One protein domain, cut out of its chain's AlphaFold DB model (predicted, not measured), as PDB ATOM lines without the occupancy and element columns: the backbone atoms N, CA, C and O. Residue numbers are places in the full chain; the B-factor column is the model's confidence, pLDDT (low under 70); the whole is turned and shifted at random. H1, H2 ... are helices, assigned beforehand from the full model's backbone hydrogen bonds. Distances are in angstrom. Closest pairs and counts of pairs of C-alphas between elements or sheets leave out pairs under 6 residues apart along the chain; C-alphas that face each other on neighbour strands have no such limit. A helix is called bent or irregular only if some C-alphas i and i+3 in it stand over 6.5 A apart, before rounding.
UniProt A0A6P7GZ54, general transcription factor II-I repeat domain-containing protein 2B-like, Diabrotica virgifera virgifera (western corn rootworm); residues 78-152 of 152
ATOM      1  N   PRO A  78     -34.208  24.396 -14.312       86.38
ATOM      2  CA  PRO A  78     -32.894  24.397 -13.672       86.38
ATOM      3  C   PRO A  78     -31.759  24.158 -14.681       86.38
ATOM      4  O   PRO A  78     -30.642  24.615 -14.469       86.38
ATOM      5  N   TYR A  79     -32.041  23.536 -15.830       85.31
ATOM      6  CA  TYR A  79     -31.053  23.217 -16.867       85.31
ATOM      7  C   TYR A  79     -30.843  24.328 -17.903       85.31
ATOM      8  O   TYR A  79     -29.965  24.204 -18.757       85.31
ATOM      9  N   SER A  80     -31.643  25.399 -17.866       78.12
ATOM     10  CA  SER A  80     -31.529  26.526 -18.804       78.12
ATOM     11  C   SER A  80     -30.395  27.504 -18.463       78.12
ATOM     12  O   SER A  80     -30.100  28.412 -19.245       78.12
ATOM     13  N   HIS A  81     -29.742  27.328 -17.312       64.62
ATOM     14  CA  HIS A  81     -28.845  28.329 -16.742       64.62
ATOM     15  C   HIS A  81     -27.397  28.260 -17.218       64.62
ATOM     16  O   HIS A  81     -26.786  27.199 -17.325       64.62
ATOM     17  N   ARG A  82     -26.810  29.452 -17.386       56.97
ATOM     18  CA  ARG A  82     -25.366  29.678 -17.248       56.97
ATOM     19  C   ARG A  82     -25.120  29.954 -15.765       56.97
ATOM     20  O   ARG A  82     -25.788  30.815 -15.205       56.97
ATOM     21  N   ASN A  83     -24.189  29.238 -15.139       54.03
ATOM     22  CA  ASN A  83     -23.926  29.155 -13.686       54.03
ATOM     23  C   ASN A  83     -23.702  30.482 -12.909       54.03
ATOM     24  O   ASN A  83     -23.355  30.463 -11.729       54.03
ATOM     25  N   GLU A  84     -23.872  31.644 -13.532       57.00
ATOM     26  CA  GLU A  84     -23.551  32.964 -12.986       57.00
ATOM     27  C   GLU A  84     -24.635  33.511 -12.039       57.00
ATOM     28  O   GLU A  84     -24.329  34.282 -11.129       57.00
ATOM     29  N   GLY A  85     -25.889  33.072 -12.195       56.44
ATOM     30  CA  GLY A  85     -27.026  33.534 -11.388       56.44
ATOM     31  C   GLY A  85     -27.147  32.908  -9.995       56.44
ATOM     32  O   GLY A  85     -27.716  33.503  -9.082       56.44
ATOM     33  N   VAL A  86     -26.568  31.719  -9.814       59.62
ATOM     34  CA  VAL A  86     -26.792  30.850  -8.647       59.62
ATOM     35  C   VAL A  86     -26.262  31.445  -7.343       59.62
ATOM     36  O   VAL A  86     -26.894  31.351  -6.292       59.62
ATOM     37  N   LYS A  87     -25.132  32.153  -7.423       61.81
ATOM     38  CA  LYS A  87     -24.490  32.797  -6.268       61.81
ATOM     39  C   LYS A  87     -25.328  33.921  -5.648       61.81
ATOM     40  O   LYS A  87     -24.967  34.419  -4.589       61.81
ATOM     41  N   ARG A  88     -26.415  34.352  -6.295       65.25
ATOM     42  CA  ARG A  88     -27.255  35.463  -5.821       65.25
ATOM     43  C   ARG A  88     -28.527  35.003  -5.101       65.25
ATOM     44  O   ARG A  88     -29.155  35.802  -4.418       65.25
ATOM     45  N   PHE A  89     -28.868  33.712  -5.148       68.25
ATOM     46  CA  PHE A  89     -30.094  33.168  -4.534       68.25
ATOM     47  C   PHE A  89     -30.128  33.238  -3.002       68.25
ATOM     48  O   PHE A  89     -31.195  33.218  -2.387       68.25
ATOM     49  N   GLN A  90     -28.956  33.357  -2.390       66.44
ATOM     50  CA  GLN A  90     -28.744  33.383  -0.943       66.44
ATOM     51  C   GLN A  90     -29.441  34.581  -0.284       66.44
ATOM     52  O   GLN A  90     -30.040  34.452   0.785       66.44
ATOM     53  N   HIS A  91     -29.385  35.741  -0.947       67.12
ATOM     54  CA  HIS A  91     -29.893  37.003  -0.416       67.12
ATOM     55  C   HIS A  91     -31.423  37.038  -0.345       67.12
ATOM     56  O   HIS A  91     -31.975  37.666   0.553       67.12
ATOM     57  N   ILE A  92     -32.109  36.308  -1.230       65.38
ATOM     58  CA  ILE A  92     -33.571  36.367  -1.363       65.38
ATOM     59  C   ILE A  92     -34.283  35.645  -0.205       65.38
ATOM     60  O   ILE A  92     -35.375  36.043   0.194       65.38
ATOM     61  N   PHE A  93     -33.682  34.594   0.365       66.25
ATOM     62  CA  PHE A  93     -34.375  33.715   1.321       66.25
ATOM     63  C   PHE A  93     -33.759  33.644   2.715       66.25
ATOM     64  O   PHE A  93     -34.225  32.838   3.521       66.25
ATOM     65  N   SER A  94     -32.746  34.470   3.003       68.00
ATOM     66  CA  SER A  94     -32.044  34.474   4.296       68.00
ATOM     67  C   SER A  94     -31.627  33.058   4.729       68.00
ATOM     68  O   SER A  94     -31.839  32.655   5.871       68.00
ATOM     69  N   ILE A  95     -31.100  32.266   3.789       67.62
ATOM     70  CA  ILE A  95     -30.730  30.869   4.043       67.62
ATOM     71  C   ILE A  95     -29.407  30.846   4.808       67.62
ATOM     72  O   ILE A  95     -28.400  31.355   4.325       67.62
ATOM     73  N   SER A  96     -29.416  30.242   5.997       66.94
ATOM     74  CA  SER A  96     -28.255  30.201   6.896       66.94
ATOM     75  C   SER A  96     -27.112  29.308   6.407       66.94
ATOM     76  O   SER A  96     -26.001  29.442   6.904       66.94
ATOM     77  N   ASN A  97     -27.382  28.388   5.476       76.38
ATOM     78  CA  ASN A  97     -26.419  27.407   4.986       76.38
ATOM     79  C   ASN A  97     -26.283  27.514   3.460       76.38
ATOM     80  O   ASN A  97     -27.046  26.918   2.698       76.38
ATOM     81  N   LYS A  98     -25.375  28.393   3.038       78.25
ATOM     82  CA  LYS A  98     -25.177  28.798   1.642       78.25
ATOM     83  C   LYS A  98     -24.475  27.709   0.841       78.25
ATOM     84  O   LYS A  98     -24.832  27.471  -0.309       78.25
ATOM     85  N   GLU A  99     -23.471  27.095   1.443       84.50
ATOM     86  CA  GLU A  99     -22.597  26.114   0.819       84.50
ATOM     87  C   GLU A  99     -23.394  24.868   0.421       84.50
ATOM     88  O   GLU A  99     -23.284  24.401  -0.711       84.50
ATOM     89  N   ASP A 100     -24.286  24.405   1.299       86.19
ATOM     90  CA  ASP A 100     -25.155  23.260   1.013       86.19
ATOM     91  C   ASP A 100     -26.145  23.557  -0.124       86.19
ATOM     92  O   ASP A 100     -26.391  22.701  -0.974       86.19
ATOM     93  N   LEU A 101     -26.666  24.789  -0.210       84.94
ATOM     94  CA  LEU A 101     -27.538  25.187  -1.319       84.94
ATOM     95  C   LEU A 101     -26.778  25.215  -2.652       84.94
ATOM     96  O   LEU A 101     -27.309  24.788  -3.675       84.94
ATOM     97  N   GLU A 102     -25.541  25.717  -2.658       84.19
ATOM     98  CA  GLU A 102     -24.702  25.714  -3.860       84.19
ATOM     99  C   GLU A 102     -24.443  24.280  -4.346       84.19
ATOM    100  O   GLU A 102     -24.528  24.020  -5.549       84.19
ATOM    101  N   LEU A 103     -24.215  23.336  -3.426       87.56
ATOM    102  CA  LEU A 103     -24.070  21.915  -3.749       87.56
ATOM    103  C   LEU A 103     -25.365  21.302  -4.296       87.56
ATOM    104  O   LEU A 103     -25.318  20.621  -5.319       87.56
ATOM    105  N   GLU A 104     -26.521  21.564  -3.678       89.62
ATOM    106  CA  GLU A 104     -27.816  21.091  -4.191       89.62
ATOM    107  C   GLU A 104     -28.086  21.596  -5.611       89.62
ATOM    108  O   GLU A 104     -28.527  20.834  -6.473       89.62
ATOM    109  N   ILE A 105     -27.766  22.863  -5.884       87.44
ATOM    110  CA  ILE A 105     -27.943  23.455  -7.210       87.44
ATOM    111  C   ILE A 105     -26.998  22.817  -8.228       87.44
ATOM    112  O   ILE A 105     -27.425  22.479  -9.333       87.44
ATOM    113  N   ILE A 106     -25.731  22.597  -7.879       86.56
ATOM    114  CA  ILE A 106     -24.800  21.872  -8.754       86.56
ATOM    115  C   ILE A 106     -25.328  20.462  -9.039       86.56
ATOM    116  O   ILE A 106     -25.338  20.031 -10.191       86.56
ATOM    117  N   ASN A 107     -25.813  19.760  -8.019       90.69
ATOM    118  CA  ASN A 107     -26.293  18.392  -8.165       90.69
ATOM    119  C   ASN A 107     -27.541  18.316  -9.052       90.69
ATOM    120  O   ASN A 107     -27.555  17.531  -9.995       90.69
ATOM    121  N   ILE A 108     -28.566  19.145  -8.816       90.38
ATOM    122  CA  ILE A 108     -29.815  19.087  -9.597       90.38
ATOM    123  C   ILE A 108     -29.592  19.504 -11.056       90.38
ATOM    124  O   ILE A 108     -30.136  18.890 -11.970       90.38
ATOM    125  N   THR A 109     -28.738  20.504 -11.304       88.44
ATOM    126  CA  THR A 109     -28.443  20.992 -12.665       88.44
ATOM    127  C   THR A 109     -27.647  19.990 -13.500       88.44
ATOM    128  O   THR A 109     -27.696  20.040 -14.730       88.44
ATOM    129  N   ASN A 110     -26.948  19.057 -12.850       89.19
ATOM    130  CA  ASN A 110     -26.205  17.979 -13.502       89.19
ATOM    131  C   ASN A 110     -26.911  16.615 -13.418       89.19
ATOM    132  O   ASN A 110     -26.407  15.641 -13.977       89.19
ATOM    133  N   ASP A 111     -28.080  16.528 -12.777       91.88
ATOM    134  CA  ASP A 111     -28.846  15.288 -12.688       91.88
ATOM    135  C   ASP A 111     -29.476  14.951 -14.048       91.88
ATOM    136  O   ASP A 111     -30.411  15.603 -14.517       91.88
ATOM    137  N   ILE A 112     -28.938  13.918 -14.701       90.25
ATOM    138  CA  ILE A 112     -29.359  13.468 -16.033       90.25
ATOM    139  C   ILE A 112     -30.748  12.819 -15.992       90.25
ATOM    140  O   ILE A 112     -31.501  12.933 -16.961       90.25
ATOM    141  N   GLN A 113     -31.095  12.138 -14.898       90.31
ATOM    142  CA  GLN A 113     -32.386  11.465 -14.774       90.31
ATOM    143  C   GLN A 113     -33.496  12.499 -14.626       90.31
ATOM    144  O   GLN A 113     -34.444  12.491 -15.411       90.31
ATOM    145  N   LEU A 114     -33.333  13.445 -13.700       90.94
ATOM    146  CA  LEU A 114     -34.268  14.554 -13.523       90.94
ATOM    147  C   LEU A 114     -34.373  15.415 -14.788       90.94
ATOM    148  O   LEU A 114     -35.469  15.852 -15.141       90.94
ATOM    149  N   LYS A 115     -33.283  15.567 -15.552       90.44
ATOM    150  CA  LYS A 115     -33.286  16.327 -16.810       90.44
ATOM    151  C   LYS A 115     -34.285  15.795 -17.828       90.44
ATOM    152  O   LYS A 115     -34.835  16.582 -18.592       90.44
ATOM    153  N   SER A 116     -34.534  14.485 -17.846       90.06
ATOM    154  CA  SER A 116     -35.511  13.896 -18.768       90.06
ATOM    155  C   SER A 116     -36.950  14.375 -18.519       90.06
ATOM    156  O   SER A 116     -37.755  14.356 -19.445       90.06
ATOM    157  N   TYR A 117     -37.236  14.892 -17.319       89.25
ATOM    158  CA  TYR A 117     -38.548  15.382 -16.894       89.25
ATOM    159  C   TYR A 117     -38.617  16.913 -16.783       89.25
ATOM    160  O   TYR A 117     -39.590  17.445 -16.257       89.25
ATOM    161  N   CYS A 118     -37.605  17.658 -17.243       84.75
ATOM    162  CA  CYS A 118     -37.502  19.102 -16.979       84.75
ATOM    163  C   CYS A 118     -38.634  19.957 -17.572       84.75
ATOM    164  O   CYS A 118     -38.827  21.089 -17.138       84.75
ATOM    165  N   ASN A 119     -39.368  19.427 -18.553       84.12
ATOM    166  CA  ASN A 119     -40.500  20.106 -19.183       84.12
ATOM    167  C   ASN A 119     -41.856  19.710 -18.571       84.12
ATOM    168  O   ASN A 119     -42.883  20.227 -19.001       84.12
ATOM    169  N   GLU A 120     -41.875  18.791 -17.604       85.94
ATOM    170  CA  GLU A 120     -43.102  18.352 -16.937       85.94
ATOM    171  C   GLU A 120     -43.581  19.416 -15.939       85.94
ATOM    172  O   GLU A 120     -42.802  19.920 -15.125       85.94
ATOM    173  N   GLU A 121     -44.880  19.736 -15.934       81.50
ATOM    174  CA  GLU A 121     -45.450  20.746 -15.019       81.50
ATOM    175  C   GLU A 121     -45.226  20.403 -13.537       81.50
ATOM    176  O   GLU A 121     -45.144  21.281 -12.673       81.50
ATOM    177  N   ASN A 122     -45.122  19.111 -13.231       84.94
ATOM    178  CA  ASN A 122     -44.887  18.574 -11.900       84.94
ATOM    179  C   ASN A 122     -43.416  18.200 -11.651       84.94
ATOM    180  O   ASN A 122     -43.164  17.461 -10.702       84.94
ATOM    181  N   PHE A 123     -42.460  18.714 -12.436       89.06
ATOM    182  CA  PHE A 123     -41.023  18.445 -12.278       89.06
ATOM    183  C   PHE A 123     -40.562  18.515 -10.813       89.06
ATOM    184  O   PHE A 123     -39.958  17.577 -10.301       89.06
ATOM    185  N   TRP A 124     -40.923  19.585 -10.098       88.69
ATOM    186  CA  TRP A 124     -40.520  19.786  -8.700       88.69
ATOM    187  C   TRP A 124     -41.123  18.775  -7.714       88.69
ATOM    188  O   TRP A 124     -40.596  18.627  -6.619       88.69
ATOM    189  N   ASN A 125     -42.174  18.042  -8.094       88.50
ATOM    190  CA  ASN A 125     -42.703  16.933  -7.293       88.50
ATOM    191  C   ASN A 125     -41.864  15.650  -7.443       88.50
ATOM    192  O   ASN A 125     -42.038  14.725  -6.655       88.50
ATOM    193  N   LEU A 126     -41.008  15.569  -8.468       88.94
ATOM    194  CA  LEU A 126     -40.106  14.438  -8.722       88.94
ATOM    195  C   LEU A 126     -38.743  14.614  -8.035       88.94
ATOM    196  O   LEU A 126     -37.963  13.668  -7.968       88.94
ATOM    197  N   VAL A 127     -38.449  15.818  -7.543       90.19
ATOM    198  CA  VAL A 127     -37.207  16.142  -6.838       90.19
ATOM    199  C   VAL A 127     -37.263  15.538  -5.431       90.19
ATOM    200  O   VAL A 127     -38.137  15.880  -4.637       90.19
ATOM    201  N   ASP A 128     -36.338  14.626  -5.120       90.56
ATOM    202  CA  ASP A 128     -36.306  13.936  -3.825       90.56
ATOM    203  C   ASP A 128     -35.922  14.902  -2.694       90.56
ATOM    204  O   ASP A 128     -34.813  15.441  -2.658       90.56
ATOM    205  N   ILE A 129     -36.833  15.076  -1.735       89.06
ATOM    206  CA  ILE A 129     -36.661  15.944  -0.564       89.06
ATOM    207  C   ILE A 129     -35.476  15.547   0.324       89.06
ATOM    208  O   ILE A 129     -34.917  16.393   1.017       89.06
ATOM    209  N   ASN A 130     -35.074  14.276   0.318       89.19
ATOM    210  CA  ASN A 130     -33.933  13.805   1.101       89.19
ATOM    211  C   ASN A 130     -32.599  14.157   0.434       89.19
ATOM    212  O   ASN A 130     -31.580  14.234   1.119       89.19
ATOM    213  N   ILE A 131     -32.607  14.359  -0.887       89.12
ATOM    214  CA  ILE A 131     -31.424  14.715  -1.679       89.12
ATOM    215  C   ILE A 131     -31.315  16.239  -1.827       89.12
ATOM    216  O   ILE A 131     -30.208  16.770  -1.779       89.12
ATOM    217  N   TYR A 132     -32.450  16.936  -1.957       91.31
ATOM    218  CA  TYR A 132     -32.522  18.387  -2.177       91.31
ATOM    219  C   TYR A 132     -33.408  19.128  -1.146       91.31
ATOM    220  O   TYR A 132     -34.382  19.800  -1.516       91.31
ATOM    221  N   PRO A 133     -33.132  18.997   0.166       89.50
ATOM    222  CA  PRO A 133     -33.971  19.560   1.223       89.50
ATOM    223  C   PRO A 133     -34.029  21.096   1.246       89.50
ATOM    224  O   PRO A 133     -34.983  21.658   1.793       89.50
ATOM    225  N   LEU A 134     -33.025  21.808   0.726       87.56
ATOM    226  CA  LEU A 134     -33.037  23.273   0.678       87.56
ATOM    227  C   LEU A 134     -33.859  23.781  -0.508       87.56
ATOM    228  O   LEU A 134     -34.665  24.699  -0.334       87.56
ATOM    229  N   LEU A 135     -33.715  23.162  -1.682       87.19
ATOM    230  CA  LEU A 135     -34.509  23.496  -2.866       87.19
ATOM    231  C   LEU A 135     -36.006  23.240  -2.653       87.19
ATOM    232  O   LEU A 135     -36.829  24.067  -3.062       87.19
ATOM    233  N   GLU A 136     -36.366  22.162  -1.949       86.44
ATOM    234  CA  GLU A 136     -37.758  21.866  -1.586       86.44
ATOM    235  C   GLU A 136     -38.375  22.982  -0.733       86.44
ATOM    236  O   GLU A 136     -39.470  23.454  -1.033       86.44
ATOM    237  N   LYS A 137     -37.642  23.511   0.254       83.81
ATOM    238  CA  LYS A 137     -38.119  24.623   1.098       83.81
ATOM    239  C   LYS A 137     -38.277  25.936   0.335       83.81
ATOM    240  O   LYS A 137     -39.025  26.822   0.768       83.81
ATOM    241  N   MET A 138     -37.537  26.110  -0.759       81.69
ATOM    242  CA  MET A 138     -37.578  27.319  -1.581       81.69
ATOM    243  C   MET A 138     -38.746  27.290  -2.563       81.69
ATOM    244  O   MET A 138     -39.466  28.285  -2.656       81.69
ATOM    245  N   TYR A 139     -38.973  26.163  -3.246       81.19
ATOM    246  CA  TYR A 139     -39.951  26.040  -4.332       81.19
ATOM    247  C   TYR A 139     -41.359  26.597  -4.006       81.19
ATOM    248  O   TYR A 139     -41.875  27.395  -4.799       81.19
ATOM    249  N   PRO A 140     -41.986  26.311  -2.843       78.50
ATOM    250  CA  PRO A 140     -43.299  26.853  -2.489       78.50
ATOM    251  C   PRO A 140     -43.352  28.384  -2.474       78.50
ATOM    252  O   PRO A 140     -44.363  28.972  -2.854       78.50
ATOM    253  N   LYS A 141     -42.255  29.044  -2.081       75.25
ATOM    254  CA  LYS A 141     -42.160  30.511  -2.040       75.25
ATOM    255  C   LYS A 141     -42.105  31.122  -3.444       75.25
ATOM    256  O   LYS A 141     -42.450  32.287  -3.616       75.25
ATOM    257  N   VAL A 142     -41.705  30.331  -4.439       72.81
ATOM    258  CA  VAL A 142     -41.601  30.721  -5.854       72.81
ATOM    259  C   VAL A 142     -42.871  30.390  -6.637       72.81
ATOM    260  O   VAL A 142     -43.243  31.104  -7.567       72.81
ATOM    261  N   LYS A 143     -43.585  29.334  -6.235       67.31
ATOM    262  CA  LYS A 143     -44.835  28.908  -6.874       67.31
ATOM    263  C   LYS A 143     -45.915  30.001  -6.840       67.31
ATOM    264  O   LYS A 143     -46.628  30.181  -7.821       67.31
ATOM    265  N   PHE A 144     -45.989  30.787  -5.763       54.41
ATOM    266  CA  PHE A 144     -46.920  31.921  -5.648       54.41
ATOM    267  C   PHE A 144     -46.680  33.045  -6.680       54.41
ATOM    268  O   PHE A 144     -47.639  33.428  -7.352       54.41
ATOM    269  N   PRO A 145     -45.453  33.574  -6.861       52.62
ATOM    270  CA  PRO A 145     -45.180  34.563  -7.905       52.62
ATOM    271  C   PRO A 145     -45.234  34.000  -9.338       52.62
ATOM    272  O   PRO A 145     -45.653  34.730 -10.234       52.62
ATOM    273  N   LEU A 146     -44.894  32.723  -9.571       50.25
ATOM    274  CA  LEU A 146     -44.984  32.089 -10.902       50.25
ATOM    275  C   LEU A 146     -46.436  31.867 -11.365       50.25
ATOM    276  O   LEU A 146     -46.755  32.099 -12.529       50.25
ATOM    277  N   CYS A 147     -47.349  31.481 -10.466       43.97
ATOM    278  CA  CYS A 147     -48.759  31.268 -10.816       43.97
ATOM    279  C   CYS A 147     -49.513  32.551 -11.215       43.97
ATOM    280  O   CYS A 147     -50.558  32.458 -11.858       43.97
ATOM    281  N   LEU A 148     -49.003  33.738 -10.865       38.78
ATOM    282  CA  LEU A 148     -49.588  35.020 -11.279       38.78
ATOM    283  C   LEU A 148     -49.176  35.444 -12.700       38.78
ATOM    284  O   LEU A 148     -49.833  36.310 -13.269       38.78
ATOM    285  N   ASP A 149     -48.126  34.849 -13.276       41.16
ATOM    286  CA  ASP A 149     -47.594  35.227 -14.596       41.16
ATOM    287  C   ASP A 149     -47.990  34.277 -15.743       41.16
ATOM    288  O   ASP A 149     -47.801  34.632 -16.901       41.16
ATOM    289  N   ILE A 150     -48.588  33.111 -15.458       37.12
ATOM    290  CA  ILE A 150     -48.943  32.093 -16.478       37.12
ATOM    291  C   ILE A 150     -50.430  32.181 -16.912       37.12
ATOM    292  O   ILE A 150     -50.909  31.384 -17.711       37.12
ATOM    293  N   ARG A 151     -51.197  33.167 -16.423       30.31
ATOM    294  CA  ARG A 151     -52.604  33.396 -16.830       30.31
ATOM    295  C   ARG A 151     -52.811  34.701 -17.607       30.31
ATOM    296  O   ARG A 151     -53.729  35.458 -17.291       30.31
ATOM    297  N   LEU A 152     -51.972  34.953 -18.611       32.06
ATOM    298  CA  LEU A 152     -52.236  35.941 -19.662       32.06
ATOM    299  C   LEU A 152     -52.170  35.276 -21.033       32.06
ATOM    300  O   LEU A 152     -51.163  34.582 -21.285       32.06
TER     301      LEU A 152
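This is residues 78 to 152 of the 152 residues of the protein "general transcription factor II-I repeat domain-containing protein 2B-like" of Diabrotica virgifera virgifera (western corn rootworm) (UniProt A0A6P7GZ54). Two longer helices, H2 and H4, make a rough T, with residues 134 to 135 of H4 set against the side of H2 at residues 100 to 105 and the rest of H4 running away from it, while H1 packs on H2 near Lys 98 and the short H3 follows the other end of H2. A long loop, residues 116 to 132, folds back from H3 to the beginning of H4, and residues 142 to 152, the last part of H4 and the tail, stick out from the body. The printed part has 75 residues with four named helices, in the order H1, H2, H3, H4, and no named strand; the class is all helix. The whole is compact, with a radius of gyration of the C-alphas of 12.7 A and spans of 36 by 28 by 25 A.

H1, residues 86 to 93, and H2, residues 98 to 110, touch; their closest C-alphas, those of Gln 90 and Lys 98, are 6.4 A apart. They run opposite ways at a steep tilt of 53 degrees. H3, residues 112 to 115, is close to H2 but not clearly touching, the closest C-alphas being those of Ile 108 and Leu 114, 7.5 A apart. H4, residues 133 to 147, touches H2 with residues 134 to 135 alone, and H2 touches it with residues 100 to 105 alone; the closest C-alphas, those of Leu 101 and Leu 134, are 6.2 A apart. H2 and H4 are about perpendicular, at 74 degrees. H1 and H4 are close but not clearly touching, with the C-alphas of Phe 93 and Met 138 closest at 7.7 A. H3 is apart from both H1 and H4. In H2 every O i to N i+4 pair is within hydrogen-bond range; in H1 it is 0 of 4, with 3 of 5 O i to N i+3 pairs in range, in H4 5 of 11, with 6 of 12, and H3 is too short for an i+4 pair.

H1 begins at C-alpha 86, (-26.792, 30.850, -8.647), and is 12.8 A long from first to last C-alpha; it is only just irregular, with C-alphas 87 and 90 6.8 A apart. H2 is 18.6 A long and H3 4.9 A. H4 is 22.4 A long and ends at C-alpha 147, (-48.759, 31.268, -10.816); it too is only just irregular, with C-alphas 137 and 140 6.7 A apart.

The two C-alphas farthest apart, those of Glu 99 and Leu 152, are 37.3 A apart. The printed part has no cut and ends at residue 152, the chain's last. The links from H1 to H2 and from H2 to H3 are tight; the link from H3 to H4, with 17 residues, is long. The mean pLDDT of the printed part is 75.8, and residues 81 to 96 and 143 to 152 are under 70.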